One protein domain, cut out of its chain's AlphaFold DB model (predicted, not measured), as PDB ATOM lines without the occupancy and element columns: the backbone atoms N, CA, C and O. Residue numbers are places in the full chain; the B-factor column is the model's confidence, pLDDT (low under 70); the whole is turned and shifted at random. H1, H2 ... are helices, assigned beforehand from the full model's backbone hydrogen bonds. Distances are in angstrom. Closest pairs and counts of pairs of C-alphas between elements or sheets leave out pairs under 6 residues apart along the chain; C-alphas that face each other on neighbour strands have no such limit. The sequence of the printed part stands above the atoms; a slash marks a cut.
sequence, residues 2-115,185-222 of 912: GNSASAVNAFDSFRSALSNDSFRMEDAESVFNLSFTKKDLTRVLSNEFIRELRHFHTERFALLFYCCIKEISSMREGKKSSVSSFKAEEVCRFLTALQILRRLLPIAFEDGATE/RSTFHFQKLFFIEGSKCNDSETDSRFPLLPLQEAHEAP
ATOM      1  N   GLY A   2     -22.836 -18.461  11.585       50.69
ATOM      2  CA  GLY A   2     -23.909 -18.905  12.483       50.69
ATOM      3  C   GLY A   2     -23.570 -18.545  13.929       50.69
ATOM      4  O   GLY A   2     -22.422 -18.702  14.341       50.69
ATOM      5  N   ASN A   3     -24.544 -18.031  14.680       58.53
ATOM      6  CA  ASN A   3     -24.365 -17.669  16.083       58.53
ATOM      7  C   ASN A   3     -24.231 -18.948  16.919       58.53
ATOM      8  O   ASN A   3     -25.239 -19.537  17.307       58.53
ATOM      9  N   SER A   4     -22.998 -19.354  17.227       67.31
ATOM     10  CA  SER A   4     -22.671 -20.474  18.125       67.31
ATOM     11  C   SER A   4     -23.442 -20.434  19.453       67.31
ATOM     12  O   SER A   4     -23.765 -21.481  20.002       67.31
ATOM     13  N   ALA A   5     -23.818 -19.240  19.924       77.88
ATOM     14  CA  ALA A   5     -24.645 -19.043  21.113       77.88
ATOM     15  C   ALA A   5     -26.042 -19.692  21.021       77.88
ATOM     16  O   ALA A   5     -26.535 -20.217  22.014       77.88
ATOM     17  N   SER A   6     -26.675 -19.703  19.842       73.06
ATOM     18  CA  SER A   6     -28.008 -20.307  19.667       73.06
ATOM     19  C   SER A   6     -27.980 -21.830  19.831       73.06
ATOM     20  O   SER A   6     -28.836 -22.390  20.508       73.06
ATOM     21  N   ALA A   7     -26.949 -22.487  19.289       77.06
ATOM     22  CA  ALA A   7     -26.754 -23.926  19.426       77.06
ATOM     23  C   ALA A   7     -26.440 -24.333  20.875       77.06
ATOM     24  O   ALA A   7     -26.925 -25.364  21.328       77.06
ATOM     25  N   VAL A   8     -25.671 -23.517  21.610       84.69
ATOM     26  CA  VAL A   8     -25.379 -23.754  23.035       84.69
ATOM     27  C   VAL A   8     -26.644 -23.607  23.881       84.69
ATOM     28  O   VAL A   8     -26.982 -24.530  24.611       84.69
ATOM     29  N   ASN A   9     -27.404 -22.519  23.712       84.38
ATOM     30  CA  ASN A   9     -28.652 -22.312  24.455       84.38
ATOM     31  C   ASN A   9     -29.678 -23.422  24.176       84.38
ATOM     32  O   ASN A   9     -30.352 -23.896  25.091       84.38
ATOM     33  N   ALA A  10     -29.785 -23.860  22.918       81.38
ATOM     34  CA  ALA A  10     -30.619 -24.998  22.552       81.38
ATOM     35  C   ALA A  10     -30.154 -26.283  23.236       81.38
ATOM     36  O   ALA A  10     -30.963 -27.012  23.801       81.38
ATOM     37  N   PHE A  11     -28.849 -26.557  23.184       85.56
ATOM     38  CA  PHE A  11     -28.263 -27.730  23.814       85.56
ATOM     39  C   PHE A  11     -28.528 -27.746  25.317       85.56
ATOM     40  O   PHE A  11     -28.946 -28.772  25.836       85.56
ATOM     41  N   ASP A  12     -28.372 -26.612  25.998       88.19
ATOM     42  CA  ASP A  12     -28.662 -26.494  27.425       88.19
ATOM     43  C   ASP A  12     -30.155 -26.700  27.724       88.19
ATOM     44  O   ASP A  12     -30.495 -27.383  28.691       88.19
ATOM     45  N   SER A  13     -31.044 -26.211  26.851       86.44
ATOM     46  CA  SER A  13     -32.500 -26.410  26.959       86.44
ATOM     47  C   SER A  13     -32.919 -27.870  26.735       86.44
ATOM     48  O   SER A  13     -33.821 -28.376  27.394       86.44
ATOM     49  N   PHE A  14     -32.261 -28.593  25.829       87.06
ATOM     50  CA  PHE A  14     -32.493 -30.032  25.668       87.06
ATOM     51  C   PHE A  14     -31.828 -30.843  26.782       87.06
ATOM     52  O   PHE A  14     -32.373 -31.844  27.239       87.06
ATOM     53  N   ARG A  15     -30.670 -30.409  27.273       86.50
ATOM     54  CA  ARG A  15     -29.965 -31.075  28.367       86.50
ATOM     55  C   ARG A  15     -30.719 -30.951  29.686       86.50
ATOM     56  O   ARG A  15     -30.736 -31.916  30.447       86.50
ATOM     57  N   SER A  16     -31.384 -29.822  29.942       86.31
ATOM     58  CA  SER A  16     -32.306 -29.701  31.077       86.31
ATOM     59  C   SER A  16     -33.473 -30.691  30.961       86.31
ATOM     60  O   SER A  16     -33.905 -31.238  31.969       86.31
ATOM     61  N   ALA A  17     -33.892 -31.067  29.745       79.88
ATOM     62  CA  ALA A  17     -34.879 -32.131  29.542       79.88
ATOM     63  C   ALA A  17     -34.402 -33.527  29.997       79.88
ATOM     64  O   ALA A  17     -35.239 -34.408  30.205       79.88
ATOM     65  N   LEU A  18     -33.093 -33.743  30.190       82.44
ATOM     66  CA  LEU A  18     -32.526 -34.949  30.815       82.44
ATOM     67  C   LEU A  18     -32.219 -34.777  32.313       82.44
ATOM     68  O   LEU A  18     -32.015 -35.777  33.006       82.44
ATOM     69  N   SER A  19     -32.183 -33.547  32.842       87.00
ATOM     70  CA  SER A  19     -31.959 -33.324  34.278       87.00
ATOM     71  C   SER A  19     -33.171 -33.797  35.089       87.00
ATOM     72  O   SER A  19     -34.247 -34.047  34.553       87.00
ATOM     73  N   ASN A  20     -33.048 -33.955  36.405       81.50
ATOM     74  CA  ASN A  20     -34.207 -34.335  37.226       81.50
ATOM     75  C   ASN A  20     -35.258 -33.209  37.345       81.50
ATOM     76  O   ASN A  20     -36.320 -33.441  37.919       81.50
ATOM     77  N   ASP A  21     -35.005 -32.027  36.779       84.31
ATOM     78  CA  ASP A  21     -35.922 -30.889  36.837       84.31
ATOM     79  C   ASP A  21     -37.151 -31.108  35.943       84.31
ATOM     80  O   ASP A  21     -37.119 -31.846  34.958       84.31
ATOM     81  N   SER A  22     -38.285 -30.498  36.292       81.62
ATOM     82  CA  SER A  22     -39.502 -30.611  35.484       81.62
ATOM     83  C   SER A  22     -39.296 -29.922  34.130       81.62
ATOM     84  O   SER A  22     -39.231 -28.697  34.101       81.62
ATOM     85  N   PHE A  23     -39.227 -30.679  33.032       86.06
ATOM     86  CA  PHE A  23     -39.261 -30.131  31.671       86.06
ATOM     87  C   PHE A  23     -40.679 -29.635  31.375       86.06
ATOM     88  O   PHE A  23     -41.615 -30.440  31.367       86.06
ATOM     89  N   ARG A  24     -40.855 -28.322  31.206       89.50
ATOM     90  CA  ARG A  24     -42.171 -27.699  31.031       89.50
ATOM     91  C   ARG A  24     -42.446 -27.351  29.570       89.50
ATOM     92  O   ARG A  24     -41.574 -27.410  28.708       89.50
ATOM     93  N   MET A  25     -43.698 -27.000  29.282       88.94
ATOM     94  CA  MET A  25     -44.124 -26.638  27.930       88.94
ATOM     95  C   MET A  25     -43.435 -25.357  27.441       88.94
ATOM     96  O   MET A  25     -43.071 -25.269  26.273       88.94
ATOM     97  N   GLU A  26     -43.208 -24.401  28.343       91.19
ATOM     98  CA  GLU A  26     -42.555 -23.124  28.047       91.19
ATOM     99  C   GLU A  26     -41.099 -23.319  27.591       91.19
ATOM    100  O   GLU A  26     -40.616 -22.600  26.713       91.19
ATOM    101  N   ASP A  27     -40.420 -24.341  28.126       88.44
ATOM    102  CA  ASP A  27     -39.057 -24.695  27.725       88.44
ATOM    103  C   ASP A  27     -39.036 -25.151  26.259       88.44
ATOM    104  O   ASP A  27     -38.204 -24.695  25.473       88.44
ATOM    105  N   ALA A  28     -40.001 -25.985  25.853       87.94
ATOM    106  CA  ALA A  28     -40.143 -26.421  24.464       87.94
ATOM    107  C   ALA A  28     -40.486 -25.253  23.519       87.94
ATOM    108  O   ALA A  28     -39.942 -25.177  22.420       87.94
ATOM    109  N   GLU A  29     -41.334 -24.312  23.946       90.56
ATOM    110  CA  GLU A  29     -41.673 -23.124  23.149       90.56
ATOM    111  C   GLU A  29     -40.449 -22.237  22.873       90.56
ATOM    112  O   GLU A  29     -40.300 -21.714  21.767       90.56
ATOM    113  N   SER A  30     -39.525 -22.123  23.834       90.94
ATOM    114  CA  SER A  30     -38.273 -21.382  23.644       90.94
ATOM    115  C   SER A  30     -37.369 -22.002  22.568       90.94
ATOM    116  O   SER A  30     -36.733 -21.273  21.804       90.94
ATOM    117  N   VAL A  31     -37.372 -23.335  22.451       91.81
ATOM    118  CA  VAL A  31     -36.580 -24.081  21.464       91.81
ATOM    119  C   VAL A  31     -37.076 -23.820  20.044       91.81
ATOM    120  O   VAL A  31     -36.257 -23.657  19.141       91.81
ATOM    121  N   PHE A  32     -38.391 -23.738  19.823       94.12
ATOM    122  CA  PHE A  32     -38.935 -23.504  18.478       94.12
ATOM    123  C   PHE A  32     -38.613 -22.109  17.933       94.12
ATOM    124  O   PHE A  32     -38.545 -21.933  16.720       94.12
ATOM    125  N   ASN A  33     -38.348 -21.129  18.801       93.31
ATOM    126  CA  ASN A  33     -37.934 -19.787  18.377       93.31
ATOM    127  C   ASN A  33     -36.477 -19.740  17.879       93.31
ATOM    128  O   ASN A  33     -36.043 -18.729  17.323       93.31
ATOM    129  N   LEU A  34     -35.704 -20.814  18.070       90.75
ATOM    130  CA  LEU A  34     -34.329 -20.909  17.594       90.75
ATOM    131  C   LEU A  34     -34.303 -21.401  16.141       90.75
ATOM    132  O   LEU A  34     -34.997 -22.344  15.761       90.75
ATOM    133  N   SER A  35     -33.460 -20.773  15.322       87.12
ATOM    134  CA  SER A  35     -33.180 -21.228  13.962       87.12
ATOM    135  C   SER A  35     -32.046 -22.250  13.986       87.12
ATOM    136  O   SER A  35     -30.919 -21.905  14.354       87.12
ATOM    137  N   PHE A  36     -32.309 -23.480  13.555       86.94
ATOM    138  CA  PHE A  36     -31.285 -24.519  13.475       86.94
ATOM    139  C   PHE A  36     -30.810 -24.734  12.046       86.94
ATOM    140  O   PHE A  36     -31.597 -24.785  11.101       86.94
ATOM    141  N   THR A  37     -29.504 -24.948  11.886       90.12
ATOM    142  CA  THR A  37     -29.032 -25.665  10.702       90.12
ATOM    143  C   THR A  37     -29.249 -27.164  10.910       90.12
ATOM    144  O   THR A  37     -29.200 -27.659  12.036       90.12
ATOM    145  N   LYS A  38     -29.426 -27.925   9.821       88.44
ATOM    146  CA  LYS A  38     -29.583 -29.392   9.884       88.44
ATOM    147  C   LYS A  38     -28.439 -30.070  10.657       88.44
ATOM    148  O   LYS A  38     -28.670 -31.020  11.404       88.44
ATOM    149  N   LYS A  39     -27.208 -29.564  10.505       90.19
ATOM    150  CA  LYS A  39     -26.016 -30.074  11.203       90.19
ATOM    151  C   LYS A  39     -26.055 -29.767  12.697       90.19
ATOM    152  O   LYS A  39     -25.785 -30.664  13.492       90.19
ATOM    153  N   ASP A  40     -26.426 -28.542  13.069       91.12
ATOM    154  CA  ASP A  40     -26.539 -28.152  14.478       91.12
ATOM    155  C   ASP A  40     -27.624 -28.967  15.176       91.12
ATOM    156  O   ASP A  40     -27.377 -29.522  16.243       91.12
ATOM    157  N   LEU A  41     -28.787 -29.139  14.537       91.12
ATOM    158  CA  LEU A  41     -29.857 -29.952  15.101       91.12
ATOM    159  C   LEU A  41     -29.447 -31.418  15.257       91.12
ATOM    160  O   LEU A  41     -29.744 -32.022  16.278       91.12
ATOM    161  N   THR A  42     -28.735 -31.992  14.282       90.31
ATOM    162  CA  THR A  42     -28.248 -33.382  14.371       90.31
ATOM    163  C   THR A  42     -27.235 -33.554  15.504       90.31
ATOM    164  O   THR A  42     -27.220 -34.590  16.164       90.31
ATOM    165  N   ARG A  43     -26.408 -32.533  15.757       90.69
ATOM    166  CA  ARG A  43     -25.447 -32.527  16.864       90.69
ATOM    167  C   ARG A  43     -26.132 -32.379  18.224       90.69
ATOM    168  O   ARG A  43     -25.721 -33.038  19.171       90.69
ATOM    169  N   VAL A  44     -27.131 -31.502  18.322       91.56
ATOM    170  CA  VAL A  44     -27.872 -31.238  19.566       91.56
ATOM    171  C   VAL A  44     -28.809 -32.398  19.906       91.56
ATOM    172  O   VAL A  44     -28.838 -32.858  21.041       91.56
ATOM    173  N   LEU A  45     -29.536 -32.904  18.911       92.81
ATOM    174  CA  LEU A  45     -30.442 -34.044  19.000       92.81
ATOM    175  C   LEU A  45     -29.814 -35.261  18.315       92.81
ATOM    176  O   LEU A  45     -30.265 -35.712  17.251       92.81
ATOM    177  N   SER A  46     -28.747 -35.780  18.923       93.69
ATOM    178  CA  SER A  46     -28.139 -37.037  18.483       93.69
ATOM    179  C   SER A  46     -29.121 -38.203  18.676       93.69
ATOM    180  O   SER A  46     -30.033 -38.134  19.503       93.69
ATOM    181  N   ASN A  47     -28.963 -39.284  17.909       92.75
ATOM    182  CA  ASN A  47     -29.859 -40.442  18.030       92.75
ATOM    183  C   ASN A  47     -29.774 -41.070  19.430       92.75
ATOM    184  O   ASN A  47     -30.786 -41.499  19.979       92.75
ATOM    185  N   GLU A  48     -28.581 -41.083  20.023       92.69
ATOM    186  CA  GLU A  48     -28.324 -41.558  21.384       92.69
ATOM    187  C   GLU A  48     -29.095 -40.721  22.402       92.69
ATOM    188  O   GLU A  48     -29.853 -41.277  23.193       92.69
ATOM    189  N   PHE A  49     -28.989 -39.390  22.317       93.69
ATOM    190  CA  PHE A  49     -29.715 -38.471  23.193       93.69
ATOM    191  C   PHE A  49     -31.233 -38.689  23.110       93.69
ATOM    192  O   PHE A  49     -31.911 -38.802  24.131       93.69
ATOM    193  N   ILE A  50     -31.783 -38.789  21.895       95.31
ATOM    194  CA  ILE A  50     -33.226 -38.985  21.703       95.31
ATOM    195  C   ILE A  50     -33.673 -40.343  22.263       95.31
ATOM    196  O   ILE A  50     -34.745 -40.438  22.862       95.31
ATOM    197  N   ARG A  51     -32.863 -41.397  22.110       93.94
ATOM    198  CA  ARG A  51     -33.152 -42.710  22.704       93.94
ATOM    199  C   ARG A  51     -33.101 -42.681  24.219       93.94
ATOM    200  O   ARG A  51     -33.983 -43.259  24.845       93.94
ATOM    201  N   GLU A  52     -32.118 -42.012  24.812       92.81
ATOM    202  CA  GLU A  52     -32.064 -41.818  26.262       92.81
ATOM    203  C   GLU A  52     -33.313 -41.085  26.757       92.81
ATOM    204  O   GLU A  52     -33.966 -41.546  27.697       92.81
ATOM    205  N   LEU A  53     -33.705 -40.007  26.069       94.00
ATOM    206  CA  LEU A  53     -34.931 -39.272  26.367       94.00
ATOM    207  C   LEU A  53     -36.159 -40.190  26.264       94.00
ATOM    208  O   LEU A  53     -36.990 -40.206  27.166       94.00
ATOM    209  N   ARG A  54     -36.260 -41.021  25.221       94.12
ATOM    210  CA  ARG A  54     -37.373 -41.967  25.052       94.12
ATOM    211  C   ARG A  54     -37.410 -43.048  26.138       94.12
ATOM    212  O   ARG A  54     -38.485 -43.328  26.667       94.12
ATOM    213  N   HIS A  55     -36.278 -43.682  26.439       91.31
ATOM    214  CA  HIS A  55     -36.217 -44.855  27.318       91.31
ATOM    215  C   HIS A  55     -36.236 -44.506  28.805       91.31
ATOM    216  O   HIS A  55     -36.829 -45.244  29.590       91.31
ATOM    217  N   PHE A  56     -35.591 -43.405  29.196       90.38
ATOM    218  CA  PHE A  56     -35.467 -43.010  30.602       90.38
ATOM    219  C   PHE A  56     -36.418 -41.878  30.996       90.38
ATOM    220  O   PHE A  56     -36.698 -41.707  32.180       90.38
ATOM    221  N   HIS A  57     -36.936 -41.124  30.023       93.19
ATOM    222  CA  HIS A  57     -37.783 -39.952  30.244       93.19
ATOM    223  C   HIS A  57     -38.976 -39.923  29.270       93.19
ATOM    224  O   HIS A  57     -39.285 -38.890  28.672       93.19
ATOM    225  N   THR A  58     -39.659 -41.062  29.109       94.81
ATOM    226  CA  THR A  58     -40.711 -41.281  28.096       94.81
ATOM    227  C   THR A  58     -41.807 -40.213  28.096       94.81
ATOM    228  O   THR A  58     -42.258 -39.809  27.027       94.81
ATOM    229  N   GLU A  59     -42.207 -39.713  29.267       95.19
ATOM    230  CA  GLU A  59     -43.185 -38.624  29.397       95.19
ATOM    231  C   GLU A  59     -42.687 -37.313  28.772       95.19
ATOM    232  O   GLU A  59     -43.421 -36.641  28.049       95.19
ATOM    233  N   ARG A  60     -41.412 -36.963  28.980       94.75
ATOM    234  CA  ARG A  60     -40.806 -35.754  28.400       94.75
ATOM    235  C   ARG A  60     -40.607 -35.899  26.899       94.75
ATOM    236  O   ARG A  60     -40.832 -34.945  26.161       94.75
ATOM    237  N   PHE A  61     -40.244 -37.100  26.449       96.19
ATOM    238  CA  PHE A  61     -40.225 -37.433  25.027       96.19
ATOM    239  C   PHE A  61     -41.618 -37.245  24.401       96.19
ATOM    240  O   PHE A  61     -41.737 -36.571  23.381       96.19
ATOM    241  N   ALA A  62     -42.675 -37.761  25.044       96.81
ATOM    242  CA  ALA A  62     -44.060 -37.584  24.610       96.81
ATOM    243  C   ALA A  62     -44.475 -36.104  24.583       96.81
ATOM    244  O   ALA A  62     -45.094 -35.661  23.618       96.81
ATOM    245  N   LEU A  63     -44.103 -35.326  25.607       95.94
ATOM    246  CA  LEU A  63     -44.396 -33.895  25.696       95.94
ATOM    247  C   LEU A  63     -43.716 -33.107  24.572       95.94
ATOM    248  O   LEU A  63     -44.386 -32.339  23.887       95.94
ATOM    249  N   LEU A  64     -42.417 -33.320  24.339       96.31
ATOM    250  CA  LEU A  64     -41.689 -32.671  23.243       96.31
ATOM    251  C   LEU A  64     -42.327 -32.999  21.887       96.31
ATOM    252  O   LEU A  64     -42.515 -32.113  21.050       96.31
ATOM    253  N   PHE A  65     -42.705 -34.263  21.690       97.00
ATOM    254  CA  PHE A  65     -43.385 -34.716  20.484       97.00
ATOM    255  C   PHE A  65     -44.741 -34.017  20.315       97.00
ATOM    256  O   PHE A  65     -45.021 -33.463  19.254       97.00
ATOM    257  N   TYR A  66     -45.561 -33.982  21.370       97.50
ATOM    258  CA  TYR A  66     -46.852 -33.294  21.380       97.50
ATOM    259  C   TYR A  66     -46.708 -31.797  21.075       97.50
ATOM    260  O   TYR A  66     -47.465 -31.264  20.266       97.50
ATOM    261  N   CYS A  67     -45.701 -31.127  21.643       97.06
ATOM    262  CA  CYS A  67     -45.410 -29.725  21.353       97.06
ATOM    263  C   CYS A  67     -45.075 -29.494  19.870       97.06
ATOM    264  O   CYS A  67     -45.572 -28.533  19.290       97.06
ATOM    265  N   CYS A  68     -44.330 -30.397  19.221       97.75
ATOM    266  CA  CYS A  68     -44.089 -30.306  17.775       97.75
ATOM    267  C   CYS A  68     -45.403 -30.396  16.975       97.75
ATOM    268  O   CYS A  68     -45.624 -29.601  16.062       97.75
ATOM    269  N   ILE A  69     -46.298 -31.330  17.332       97.81
ATOM    270  CA  ILE A  69     -47.618 -31.473  16.684       97.81
ATOM    271  C   ILE A  69     -48.457 -30.202  16.893       97.81
ATOM    272  O   ILE A  69     -49.081 -29.716  15.949       97.81
ATOM    273  N   LYS A  70     -48.451 -29.642  18.110       96.81
ATOM    274  CA  LYS A  70     -49.160 -28.401  18.454       96.81
ATOM    275  C   LYS A  70     -48.675 -27.218  17.613       96.81
ATOM    276  O   LYS A  70     -49.508 -26.508  17.059       96.81
ATOM    277  N   GLU A  71     -47.363 -27.020  17.475       96.75
ATOM    278  CA  GLU A  71     -46.805 -25.928  16.657       96.75
ATOM    279  C   GLU A  71     -47.177 -26.069  15.174       96.75
ATOM    280  O   GLU A  71     -47.607 -25.102  14.545       96.75
ATOM    281  N   ILE A  72     -47.101 -27.287  14.628       97.00
ATOM    282  CA  ILE A  72     -47.524 -27.576  13.248       97.00
ATOM    283  C   ILE A  72     -49.026 -27.292  13.067       97.00
ATOM    284  O   ILE A  72     -49.433 -26.704  12.064       97.00
ATOM    285  N   SER A  73     -49.852 -27.655  14.054       96.25
ATOM    286  CA  SER A  73     -51.293 -27.363  14.072       96.25
ATOM    287  C   SER A  73     -51.596 -25.869  14.108       96.25
ATOM    288  O   SER A  73     -52.435 -25.392  13.346       96.25
ATOM    289  N   SER A  74     -50.883 -25.122  14.952       95.06
ATOM    290  CA  SER A  74     -51.050 -23.675  15.108       95.06
ATOM    291  C   SER A  74     -50.828 -22.933  13.785       95.06
ATOM    292  O   SER A  74     -51.638 -22.090  13.395       95.06
ATOM    293  N   MET A  75     -49.792 -23.322  13.027       94.25
ATOM    294  CA  MET A  75     -49.502 -22.740  11.710       94.25
ATOM    295  C   MET A  75     -50.670 -22.900  10.731       94.25
ATOM    296  O   MET A  75     -50.972 -22.002   9.940       94.25
ATOM    297  N   ARG A  76     -51.369 -24.036  10.793       91.75
ATOM    298  CA  ARG A  76     -52.548 -24.271   9.966       91.75
ATOM    299  C   ARG A  76     -53.742 -23.427  10.406       91.75
ATOM    300  O   ARG A  76     -54.448 -22.889   9.555       91.75
ATOM    301  N   GLU A  77     -53.999 -23.334  11.706       89.62
ATOM    302  CA  GLU A  77     -55.137 -22.581  12.249       89.62
ATOM    303  C   GLU A  77     -55.025 -21.080  11.958       89.62
ATOM    304  O   GLU A  77     -56.030 -20.449  11.613       89.62
ATOM    305  N   GLY A  78     -53.802 -20.533  11.973       81.00
ATOM    306  CA  GLY A  78     -53.517 -19.138  11.619       81.00
ATOM    307  C   GLY A  78     -54.037 -18.719  10.234       81.00
ATOM    308  O   GLY A  78     -54.363 -17.552  10.027       81.00
ATOM    309  N   LYS A  79     -54.235 -19.672   9.308       68.75
ATOM    310  CA  LYS A  79     -54.817 -19.436   7.973       68.75
ATOM    311  C   LYS A  79     -56.259 -18.910   8.025       68.75
ATOM    312  O   LYS A  79     -56.677 -18.218   7.099       68.75
ATOM    313  N   LYS A  80     -57.043 -19.240   9.062       65.75
ATOM    314  CA  LYS A  80     -58.479 -18.893   9.117       65.75
ATOM    315  C   LYS A  80     -58.732 -17.410   9.445       65.75
ATOM    316  O   LYS A  80     -59.830 -16.933   9.175       65.75
ATOM    317  N   SER A  81     -57.768 -16.681  10.017       58.50
ATOM    318  CA  SER A  81     -58.044 -15.388  10.667       58.50
ATOM    319  C   SER A  81     -57.640 -14.132   9.882       58.50
ATOM    320  O   SER A  81     -58.229 -13.083  10.135       58.50
ATOM    321  N   SER A  82     -56.707 -14.175   8.918       59.09
ATOM    322  CA  SER A  82     -56.404 -13.011   8.056       59.09
ATOM    323  C   SER A  82     -55.493 -13.343   6.863       59.09
ATOM    324  O   SER A  82     -54.591 -14.162   6.967       59.09
ATOM    325  N   VAL A  83     -55.686 -12.654   5.729       60.72
ATOM    326  CA  VAL A  83     -54.883 -12.780   4.482       60.72
ATOM    327  C   VAL A  83     -53.488 -12.114   4.605       60.72
ATOM    328  O   VAL A  83     -52.749 -11.963   3.627       60.72
ATOM    329  N   SER A  84     -53.093 -11.670   5.804       67.62
ATOM    330  CA  SER A  84     -51.752 -11.121   6.028       67.62
ATOM    331  C   SER A  84     -50.692 -12.214   5.890       67.62
ATOM    332  O   SER A  84     -50.900 -13.350   6.296       67.62
ATOM    333  N   SER A  85     -49.547 -11.870   5.297       80.44
ATOM    334  CA  SER A  85     -48.396 -12.774   5.183       80.44
ATOM    335  C   SER A  85     -47.950 -13.273   6.558       80.44
ATOM    336  O   SER A  85     -47.866 -12.465   7.483       80.44
ATOM    337  N   PHE A  86     -47.612 -14.563   6.658       88.44
ATOM    338  CA  PHE A  86     -47.006 -15.147   7.856       88.44
ATOM    339  C   PHE A  86     -45.777 -14.359   8.292       88.44
ATOM    340  O   PHE A  86     -44.978 -13.912   7.460       88.44
ATOM    341  N   LYS A  87     -45.609 -14.200   9.604       92.56
ATOM    342  CA  LYS A  87     -44.381 -13.613  10.138       92.56
ATOM    343  C   LYS A  87     -43.240 -14.606   9.928       92.56
ATOM    344  O   LYS A  87     -43.416 -15.808  10.106       92.56
ATOM    345  N   ALA A  88     -42.046 -14.102   9.620       92.00
ATOM    346  CA  ALA A  88     -40.857 -14.945   9.461       92.00
ATOM    347  C   ALA A  88     -40.583 -15.821  10.702       92.00
ATOM    348  O   ALA A  88     -40.109 -16.945  10.575       92.00
ATOM    349  N   GLU A  89     -40.934 -15.327  11.893       93.69
ATOM    350  CA  GLU A  89     -40.840 -16.061  13.159       93.69
ATOM    351  C   GLU A  89     -41.774 -17.283  13.211       93.69
ATOM    352  O   GLU A  89     -41.339 -18.360  13.606       93.69
ATOM    353  N   GLU A  90     -43.022 -17.156  12.751       94.06
ATOM    354  CA  GLU A  90     -43.995 -18.260  12.702       94.06
ATOM    355  C   GLU A  90     -43.527 -19.350  11.732       94.06
ATOM    356  O   GLU A  90     -43.551 -20.538  12.059       94.06
ATOM    357  N   VAL A  91     -43.017 -18.940  10.565       94.31
ATOM    358  CA  VAL A  91     -42.426 -19.857   9.581       94.31
ATOM    359  C   VAL A  91     -41.197 -20.556  10.166       94.31
ATOM    360  O   VAL A  91     -41.064 -21.769  10.024       94.31
ATOM    361  N   CYS A  92     -40.320 -19.830  10.864       94.25
ATOM    362  CA  CYS A  92     -39.143 -20.401  11.520       94.25
ATOM    363  C   CYS A  92     -39.536 -21.456  12.565       94.25
ATOM    364  O   CYS A  92     -39.040 -22.580  12.501       94.25
ATOM    365  N   ARG A  93     -40.489 -21.143  13.456       95.38
ATOM    366  CA  ARG A  93     -41.014 -22.086  14.462       95.38
ATOM    367  C   ARG A  93     -41.574 -23.348  13.827       95.38
ATOM    368  O   ARG A  93     -41.239 -24.452  14.250       95.38
ATOM    369  N   PHE A  94     -42.383 -23.183  12.784       96.50
ATOM    370  CA  PHE A  94     -42.963 -24.288  12.033       96.50
ATOM    371  C   PHE A  94     -41.888 -25.200  11.424       96.50
ATOM    372  O   PHE A  94     -41.935 -26.419  11.595       96.50
ATOM    373  N   LEU A  95     -40.885 -24.624  10.753       96.00
ATOM    374  CA  LEU A  95     -39.792 -25.390  10.152       96.00
ATOM    375  C   LEU A  95     -38.933 -26.090  11.216       96.00
ATOM    376  O   LEU A  95     -38.609 -27.267  11.054       96.00
ATOM    377  N   THR A  96     -38.620 -25.419  12.326       95.75
ATOM    378  CA  THR A  96     -37.899 -26.022  13.456       95.75
ATOM    379  C   THR A  96     -38.687 -27.186  14.064       95.75
ATOM    380  O   THR A  96     -38.114 -28.249  14.313       95.75
ATOM    381  N   ALA A  97     -40.007 -27.047  14.234       97.19
ATOM    382  CA  ALA A  97     -40.869 -28.124  14.722       97.19
ATOM    383  C   ALA A  97     -40.866 -29.343  13.781       97.19
ATOM    384  O   ALA A  97     -40.735 -30.472  14.255       97.19
ATOM    385  N   LEU A  98     -40.930 -29.138  12.457       97.44
ATOM    386  CA  LEU A  98     -40.803 -30.223  11.471       97.44
ATOM    387  C   LEU A  98     -39.440 -30.919  11.558       97.44
ATOM    388  O   LEU A  98     -39.358 -32.148  11.538       97.44
ATOM    389  N   GLN A  99     -38.358 -30.153  11.676       95.81
ATOM    390  CA  GLN A  99     -37.007 -30.702  11.775       95.81
ATOM    391  C   GLN A  99     -36.811 -31.537  13.045       95.81
ATOM    392  O   GLN A  99     -36.255 -32.633  12.964       95.81
ATOM    393  N   ILE A 100     -37.303 -31.069  14.196       96.38
ATOM    394  CA  ILE A 100     -37.278 -31.835  15.449       96.38
ATOM    395  C   ILE A 100     -38.130 -33.098  15.299       96.38
ATOM    396  O   ILE A 100     -37.646 -34.200  15.559       96.38
ATOM    397  N   LEU A 101     -39.363 -32.969  14.800       97.56
ATOM    398  CA  LEU A 101     -40.282 -34.090  14.606       97.56
ATOM    399  C   LEU A 101     -39.671 -35.207  13.744       97.56
ATOM    400  O   LEU A 101     -39.780 -36.382  14.095       97.56
ATOM    401  N   ARG A 102     -38.961 -34.857  12.664       96.50
ATOM    402  CA  ARG A 102     -38.239 -35.820  11.811       96.50
ATOM    403  C   ARG A 102     -37.184 -36.630  12.550       96.50
ATOM    404  O   ARG A 102     -36.935 -37.770  12.180       96.50
ATOM    405  N   ARG A 103     -36.558 -36.058  13.577       96.00
ATOM    406  CA  ARG A 103     -35.561 -36.753  14.404       96.00
ATOM    407  C   ARG A 103     -36.226 -37.638  15.458       96.00
ATOM    408  O   ARG A 103     -35.707 -38.705  15.769       96.00
ATOM    409  N   LEU A 104     -37.385 -37.226  15.977       97.31
ATOM    410  CA  LEU A 104     -38.128 -37.985  16.987       97.31
ATOM    411  C   LEU A 104     -38.860 -39.201  16.401       97.31
ATOM    412  O   LEU A 104     -38.912 -40.243  17.051       97.31
ATOM    413  N   LEU A 105     -39.419 -39.085  15.192       97.44
ATOM    414  CA  LEU A 105     -40.258 -40.115  14.561       97.44
ATOM    415  C   LEU A 105     -39.586 -41.500  14.458       97.44
ATOM    416  O   LEU A 105     -40.164 -42.454  14.980       97.44
ATOM    417  N   PRO A 106     -38.369 -41.649  13.893       96.81
ATOM    418  CA  PRO A 106     -37.702 -42.948  13.814       96.81
ATOM    419  C   PRO A 106     -37.535 -43.613  15.181       96.81
ATOM    420  O   PRO A 106     -37.795 -44.801  15.332       96.81
ATOM    421  N   ILE A 107     -37.161 -42.831  16.198       96.69
ATOM    422  CA  ILE A 107     -36.943 -43.327  17.561       96.69
ATOM    423  C   ILE A 107     -38.269 -43.678  18.247       96.69
ATOM    424  O   ILE A 107     -38.337 -44.646  19.002       96.69
ATOM    425  N   ALA A 108     -39.348 -42.950  17.944       96.75
ATOM    426  CA  ALA A 108     -40.697 -43.300  18.380       96.75
ATOM    427  C   ALA A 108     -41.179 -44.638  17.786       96.75
ATOM    428  O   ALA A 108     -41.979 -45.329  18.424       96.75
ATOM    429  N   PHE A 109     -40.691 -45.007  16.595       96.00
ATOM    430  CA  PHE A 109     -41.045 -46.250  15.905       96.00
ATOM    431  C   PHE A 109     -40.252 -47.476  16.361       96.00
ATOM    432  O   PHE A 109     -40.714 -48.600  16.164       96.00
ATOM    433  N   GLU A 110     -39.093 -47.287  16.995       94.25
ATOM    434  CA  GLU A 110     -38.316 -48.394  17.551       94.25
ATOM    435  C   GLU A 110     -39.165 -49.207  18.537       94.25
ATOM    436  O   GLU A 110     -40.024 -48.675  19.250       94.25
ATOM    437  N   ASP A 111     -38.918 -50.510  18.638       84.88
ATOM    438  CA  ASP A 111     -39.471 -51.261  19.757       84.88
ATOM    439  C   ASP A 111     -38.779 -50.831  21.066       84.88
ATOM    440  O   ASP A 111     -37.782 -50.104  21.082       84.88
ATOM    441  N   GLY A 112     -39.339 -51.204  22.215       78.88
ATOM    442  CA  GLY A 112     -38.695 -50.911  23.501       78.88
ATOM    443  C   GLY A 112     -37.364 -51.658  23.707       78.88
ATOM    444  O   GLY A 112     -36.658 -51.373  24.673       78.88
ATOM    445  N   ALA A 113     -37.008 -52.590  22.815       77.62
ATOM    446  CA  ALA A 113     -35.881 -53.514  22.926       77.62
ATOM    447  C   ALA A 113     -34.640 -53.013  22.157       77.62
ATOM    448  O   ALA A 113     -34.179 -53.622  21.194       77.62
ATOM    449  N   THR A 114     -34.081 -51.888  22.594       75.50
ATOM    450  CA  THR A 114     -32.862 -51.295  22.021       75.50
ATOM    451  C   THR A 114     -31.581 -51.807  22.689       75.50
ATOM    452  O   THR A 114     -31.574 -52.193  23.858       75.50
ATOM    453  N   GLU A 115     -30.456 -51.781  21.962       70.94
ATOM    454  CA  GLU A 115     -29.155 -52.289  22.441       70.94
ATOM    455  C   GLU A 115     -28.555 -51.540  23.635       70.94
ATOM    456  O   GLU A 115     -27.638 -52.070  24.258       70.94
ATOM    457  N   ARG A 185     -42.978 -49.326  31.335       90.00
ATOM    458  CA  ARG A 185     -43.988 -50.007  30.505       90.00
ATOM    459  C   ARG A 185     -44.411 -49.109  29.341       90.00
ATOM    460  O   ARG A 185     -44.602 -49.595  28.223       90.00
ATOM    461  N   SER A 186     -44.492 -47.804  29.594       92.25
ATOM    462  CA  SER A 186     -44.791 -46.800  28.577       92.25
ATOM    463  C   SER A 186     -43.775 -46.774  27.436       92.25
ATOM    464  O   SER A 186     -44.168 -46.578  26.290       92.25
ATOM    465  N   THR A 187     -42.494 -47.059  27.693       91.75
ATOM    466  CA  THR A 187     -41.471 -47.161  26.637       91.75
ATOM    467  C   THR A 187     -41.804 -48.267  25.631       91.75
ATOM    468  O   THR A 187     -41.744 -48.046  24.420       91.75
ATOM    469  N   PHE A 188     -42.190 -49.455  26.110       91.44
ATOM    470  CA  PHE A 188     -42.488 -50.607  25.248       91.44
ATOM    471  C   PHE A 188     -43.759 -50.422  24.417       91.44
ATOM    472  O   PHE A 188     -43.841 -50.926  23.298       91.44
ATOM    473  N   HIS A 189     -44.737 -49.689  24.947       94.56
ATOM    474  CA  HIS A 189     -46.026 -49.457  24.297       94.56
ATOM    475  C   HIS A 189     -46.204 -48.025  23.787       94.56
ATOM    476  O   HIS A 189     -47.332 -47.623  23.501       94.56
ATOM    477  N   PHE A 190     -45.105 -47.278  23.631       96.50
ATOM    478  CA  PHE A 190     -45.132 -45.848  23.328       96.50
ATOM    479  C   PHE A 190     -46.045 -45.512  22.147       96.50
ATOM    480  O   PHE A 190     -46.905 -44.651  22.267       96.50
ATOM    481  N   GLN A 191     -45.917 -46.229  21.026       95.94
ATOM    482  CA  GLN A 191     -46.702 -45.925  19.827       95.94
ATOM    483  C   GLN A 191     -48.210 -46.044  20.063       95.94
ATOM    484  O   GLN A 191     -48.975 -45.189  19.626       95.94
ATOM    485  N   LYS A 192     -48.638 -47.082  20.788       96.12
ATOM    486  CA  LYS A 192     -50.047 -47.291  21.122       96.12
ATOM    487  C   LYS A 192     -50.533 -46.218  22.099       96.12
ATOM    488  O   LYS A 192     -51.531 -45.557  21.831       96.12
ATOM    489  N   LEU A 193     -49.811 -46.023  23.200       96.69
ATOM    490  CA  LEU A 193     -50.196 -45.078  24.249       96.69
ATOM    491  C   LEU A 193     -50.237 -43.637  23.724       96.69
ATOM    492  O   LEU A 193     -51.211 -42.924  23.941       96.69
ATOM    493  N   PHE A 194     -49.218 -43.218  22.981       97.44
ATOM    494  CA  PHE A 194     -49.116 -41.854  22.481       97.44
ATOM    495  C   PHE A 194     -49.994 -41.624  21.244       97.44
ATOM    496  O   PHE A 194     -50.910 -40.805  21.281       97.44
ATOM    497  N   PHE A 195     -49.773 -42.353  20.142       97.56
ATOM    498  CA  PHE A 195     -50.427 -42.029  18.866       97.56
ATOM    499  C   PHE A 195     -51.896 -42.452  18.789       97.56
ATOM    500  O   PHE A 195     -52.657 -41.827  18.046       97.56
ATOM    501  N   ILE A 196     -52.299 -43.494  19.523       96.38
ATOM    502  CA  ILE A 196     -53.679 -44.000  19.511       96.38
ATOM    503  C   ILE A 196     -54.444 -43.475  20.726       96.38
ATOM    504  O   ILE A 196     -55.514 -42.898  20.564       96.38
ATOM    505  N   GLU A 197     -53.907 -43.643  21.936       96.62
ATOM    506  CA  GLU A 197     -54.637 -43.303  23.169       96.62
ATOM    507  C   GLU A 197     -54.477 -41.831  23.594       96.62
ATOM    508  O   GLU A 197     -55.265 -41.346  24.410       96.62
ATOM    509  N   GLY A 198     -53.501 -41.103  23.035       96.50
ATOM    510  CA  GLY A 198     -53.218 -39.711  23.403       96.50
ATOM    511  C   GLY A 198     -52.666 -39.553  24.825       96.50
ATOM    512  O   GLY A 198     -52.830 -38.495  25.432       96.50
ATOM    513  N   SER A 199     -52.068 -40.608  25.383       96.75
ATOM    514  CA  SER A 199     -51.516 -40.638  26.740       96.75
ATOM    515  C   SER A 199     -50.238 -39.803  26.859       96.75
ATOM    516  O   SER A 199     -49.466 -39.687  25.904       96.75
ATOM    517  N   LYS A 200     -49.973 -39.279  28.064       96.44
ATOM    518  CA  LYS A 200     -48.690 -38.651  28.418       96.44
ATOM    519  C   LYS A 200     -47.556 -39.657  28.629       96.44
ATOM    520  O   LYS A 200     -46.422 -39.233  28.815       96.44
ATOM    521  N   CYS A 201     -47.827 -40.965  28.578       95.81
ATOM    522  CA  CYS A 201     -46.819 -42.020  28.740       95.81
ATOM    523  C   CYS A 201     -46.087 -41.960  30.098       95.81
ATOM    524  O   CYS A 201     -44.890 -42.251  30.181       95.81
ATOM    525  N   ASN A 202     -46.811 -41.572  31.152       94.62
ATOM    526  CA  ASN A 202     -46.336 -41.591  32.528       94.62
ATOM    527  C   ASN A 202     -46.833 -42.872  33.221       94.62
ATOM    528  O   ASN A 202     -48.032 -43.052  33.422       94.62
ATOM    529  N   ASP A 203     -45.912 -43.760  33.605       92.62
ATOM    530  CA  ASP A 203     -46.245 -45.037  34.257       92.62
ATOM    531  C   ASP A 203     -46.925 -44.862  35.626       92.62
ATOM    532  O   ASP A 203     -47.634 -45.764  36.070       92.62
ATOM    533  N   SER A 204     -46.723 -43.719  36.293       94.94
ATOM    534  CA  SER A 204     -47.396 -43.404  37.560       94.94
ATOM    535  C   SER A 204     -48.821 -42.876  37.368       94.94
ATOM    536  O   SER A 204     -49.655 -43.032  38.256       94.94
ATOM    537  N   GLU A 205     -49.123 -42.325  36.189       94.50
ATOM    538  CA  GLU A 205     -50.413 -41.730  35.836       94.50
ATOM    539  C   GLU A 205     -50.890 -42.257  34.473       94.50
ATOM    540  O   GLU A 205     -50.941 -41.518  33.484       94.50
ATOM    541  N   THR A 206     -51.244 -43.544  34.395       91.25
ATOM    542  CA  THR A 206     -51.559 -44.215  33.116       91.25
ATOM    543  C   THR A 206     -52.742 -43.594  32.366       91.25
ATOM    544  O   THR A 206     -52.785 -43.646  31.138       91.25
ATOM    545  N   ASP A 207     -53.672 -42.970  33.092       94.19
ATOM    546  CA  ASP A 207     -54.869 -42.331  32.533       94.19
ATOM    547  C   ASP A 207     -54.643 -40.866  32.125       94.19
ATOM    548  O   ASP A 207     -55.536 -40.232  31.555       94.19
ATOM    549  N   SER A 208     -53.456 -40.308  32.389       96.44
ATOM    550  CA  SER A 208     -53.135 -38.939  31.995       96.44
ATOM    551  C   SER A 208     -53.034 -38.829  30.469       96.44
ATOM    552  O   SER A 208     -52.281 -39.549  29.806       96.44
ATOM    553  N   ARG A 209     -53.815 -37.913  29.887       96.81
ATOM    554  CA  ARG A 209     -53.850 -37.645  28.442       96.81
ATOM    555  C   ARG A 209     -53.419 -36.221  28.138       96.81
ATOM    556  O   ARG A 209     -53.561 -35.326  28.976       96.81
ATOM    557  N   PHE A 210     -52.885 -36.012  26.942       96.69
ATOM    558  CA  PHE A 210     -52.713 -34.665  26.415       96.69
ATOM    559  C   PHE A 210     -54.083 -34.033  26.133       96.69
ATOM    560  O   PHE A 210     -55.037 -34.756  25.822       96.69
ATOM    561  N   PRO A 211     -54.207 -32.700  26.261       96.38
ATOM    562  CA  PRO A 211     -55.410 -32.015  25.813       96.38
ATOM    563  C   PRO A 211     -55.609 -32.245  24.311       96.38
ATOM    564  O   PRO A 211     -54.658 -32.507  23.575       96.38
ATOM    565  N   LEU A 212     -56.859 -32.172  23.862       95.50
ATOM    566  CA  LEU A 212     -57.152 -32.214  22.436       95.50
ATOM    567  C   LEU A 212     -56.642 -30.926  21.783       95.50
ATOM    568  O   LEU A 212     -56.647 -29.856  22.391       95.50
ATOM    569  N   LEU A 213     -56.181 -31.029  20.540       95.44
ATOM    570  CA  LEU A 213     -55.821 -29.851  19.755       95.44
ATOM    571  C   LEU A 213     -57.096 -29.179  19.209       95.44
ATOM    572  O   LEU A 213     -58.093 -29.878  18.997       95.44
ATOM    573  N   PRO A 214     -57.098 -27.860  18.937       92.19
ATOM    574  CA  PRO A 214     -58.329 -27.114  18.637       92.19
ATOM    575  C   PRO A 214     -59.165 -27.707  17.489       92.19
ATOM    576  O   PRO A 214     -60.390 -27.803  17.578       92.19
ATOM    577  N   LEU A 215     -58.518 -28.198  16.426       90.19
ATOM    578  CA  LEU A 215     -59.209 -28.850  15.302       90.19
ATOM    579  C   LEU A 215     -59.789 -30.238  15.646       90.19
ATOM    580  O   LEU A 215     -60.749 -30.680  15.012       90.19
ATOM    581  N   GLN A 216     -59.240 -30.931  16.648       90.56
ATOM    582  CA  GLN A 216     -59.792 -32.196  17.151       90.56
ATOM    583  C   GLN A 216     -61.039 -31.958  18.006       90.56
ATOM    584  O   GLN A 216     -62.013 -32.712  17.903       90.56
ATOM    585  N   GLU A 217     -61.025 -30.896  18.816       91.19
ATOM    586  CA  GLU A 217     -62.172 -30.461  19.624       91.19
ATOM    587  C   GLU A 217     -63.358 -30.065  18.741       91.19
ATOM    588  O   GLU A 217     -64.489 -30.456  19.019       91.19
ATOM    589  N   ALA A 218     -63.088 -29.385  17.622       89.44
ATOM    590  CA  ALA A 218     -64.096 -29.008  16.631       89.44
ATOM    591  C   ALA A 218     -64.660 -30.193  15.815       89.44
ATOM    592  O   ALA A 218     -65.566 -29.998  15.008       89.44
ATOM    593  N   HIS A 219     -64.132 -31.413  15.993       88.50
ATOM    594  CA  HIS A 219     -64.464 -32.600  15.189       88.50
ATOM    595  C   HIS A 219     -64.226 -32.434  13.675       88.50
ATOM    596  O   HIS A 219     -64.768 -33.193  12.873       88.50
ATOM    597  N   GLU A 220     -63.370 -31.487  13.284       89.12
ATOM    598  CA  GLU A 220     -62.924 -31.293  11.898       89.12
ATOM    599  C   GLU A 220     -61.773 -32.247  11.524       89.12
ATOM    600  O   GLU A 220     -61.395 -32.344  10.358       89.12
ATOM    601  N   ALA A 221     -61.202 -32.939  12.517       91.88
ATOM    602  CA  ALA A 221     -59.970 -33.708  12.400       91.88
ATOM    603  C   ALA A 221     -60.063 -35.113  13.027       91.88
ATOM    604  O   ALA A 221     -60.915 -35.358  13.891       91.88
ATOM    605  N   PRO A 222     -59.142 -36.035  12.682       93.69
ATOM    606  CA  PRO A 222     -59.033 -37.323  13.358       93.69
ATOM    607  C   PRO A 222     -58.797 -37.176  14.871       93.69
ATOM    608  O   PRO A 222     -57.982 -36.369  15.323       93.69
TER     609      PRO A 222
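This is residues 2 to 115 and 185 to 222 of the 912 residues of an uncharacterized protein of Phytomonas sp. isolate EM1 (UniProt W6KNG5). Two long helices, H5 and H6, form a hairpin through the core; H2, H3 and H4 pack on it, with H1 outside H2 and H3. On the other side of the hairpin lie H8, the long stretch 197 to 213 and short H9, while residues 79 to 85 stick out. The printed part has 152 residues with nine named helices, H1 to H9 in chain order, and no named strand: all helix. It is compact, with a radius of gyration of the C-alphas of 15.9 A and spans of 47 by 43 by 26 A.

Start with H1, residues 4 to 16, which touches H3, residues 38 to 44; look at the closest C-alphas, those of Phe 11 and Val 44, 5.5 A apart. H2, residues 25 to 32, touches H6, residues 88 to 109, closest at the C-alphas of Phe 32 and Arg 93, 4.7 A. H4, residues 47 to 56, touches residues 60 to 61 of H5, residues 58 to 80. H6 is the hub, touching five helices; with H5 it forms a hairpin at a steep tilt of 39 degrees, opposite ways, the closest C-alphas, Cys 68 and Ala 97, 4.9 A apart. H8, residues 190 to 196, only just touches H6, with 3 pairs of C-alphas within 8 A, the closest Ala 108 and Gln 191 at 6.7 A. H7, residues 185 to 188, is close but not clearly touching H4, and H9, residues 214 to 217, is near H5. Every O i to N i+4 pair is within hydrogen-bond range in H1, H2, H3, H4 and H8, 16 of 19 in H5 and 16 of 18 in H6; H7 and H9 are too short for one.

Find C-alpha 4 at (-22.671, -20.474, 18.125), where H1 begins its 18.6 A. H5 runs 34.3 A and H6 32.0 A, with a kink of 31 degrees near residue 103. H9 ends at C-alpha 217, (-62.172, -30.461, 19.624).

The farthest C-alphas, Val 83 and Glu 115, are 50.5 A apart. Residues 116 to 184 are not printed, a gap of 17.0 A. The link H8 to H9 is long; pLDDT is under 70 at residues 2 to 4 and 79 to 84.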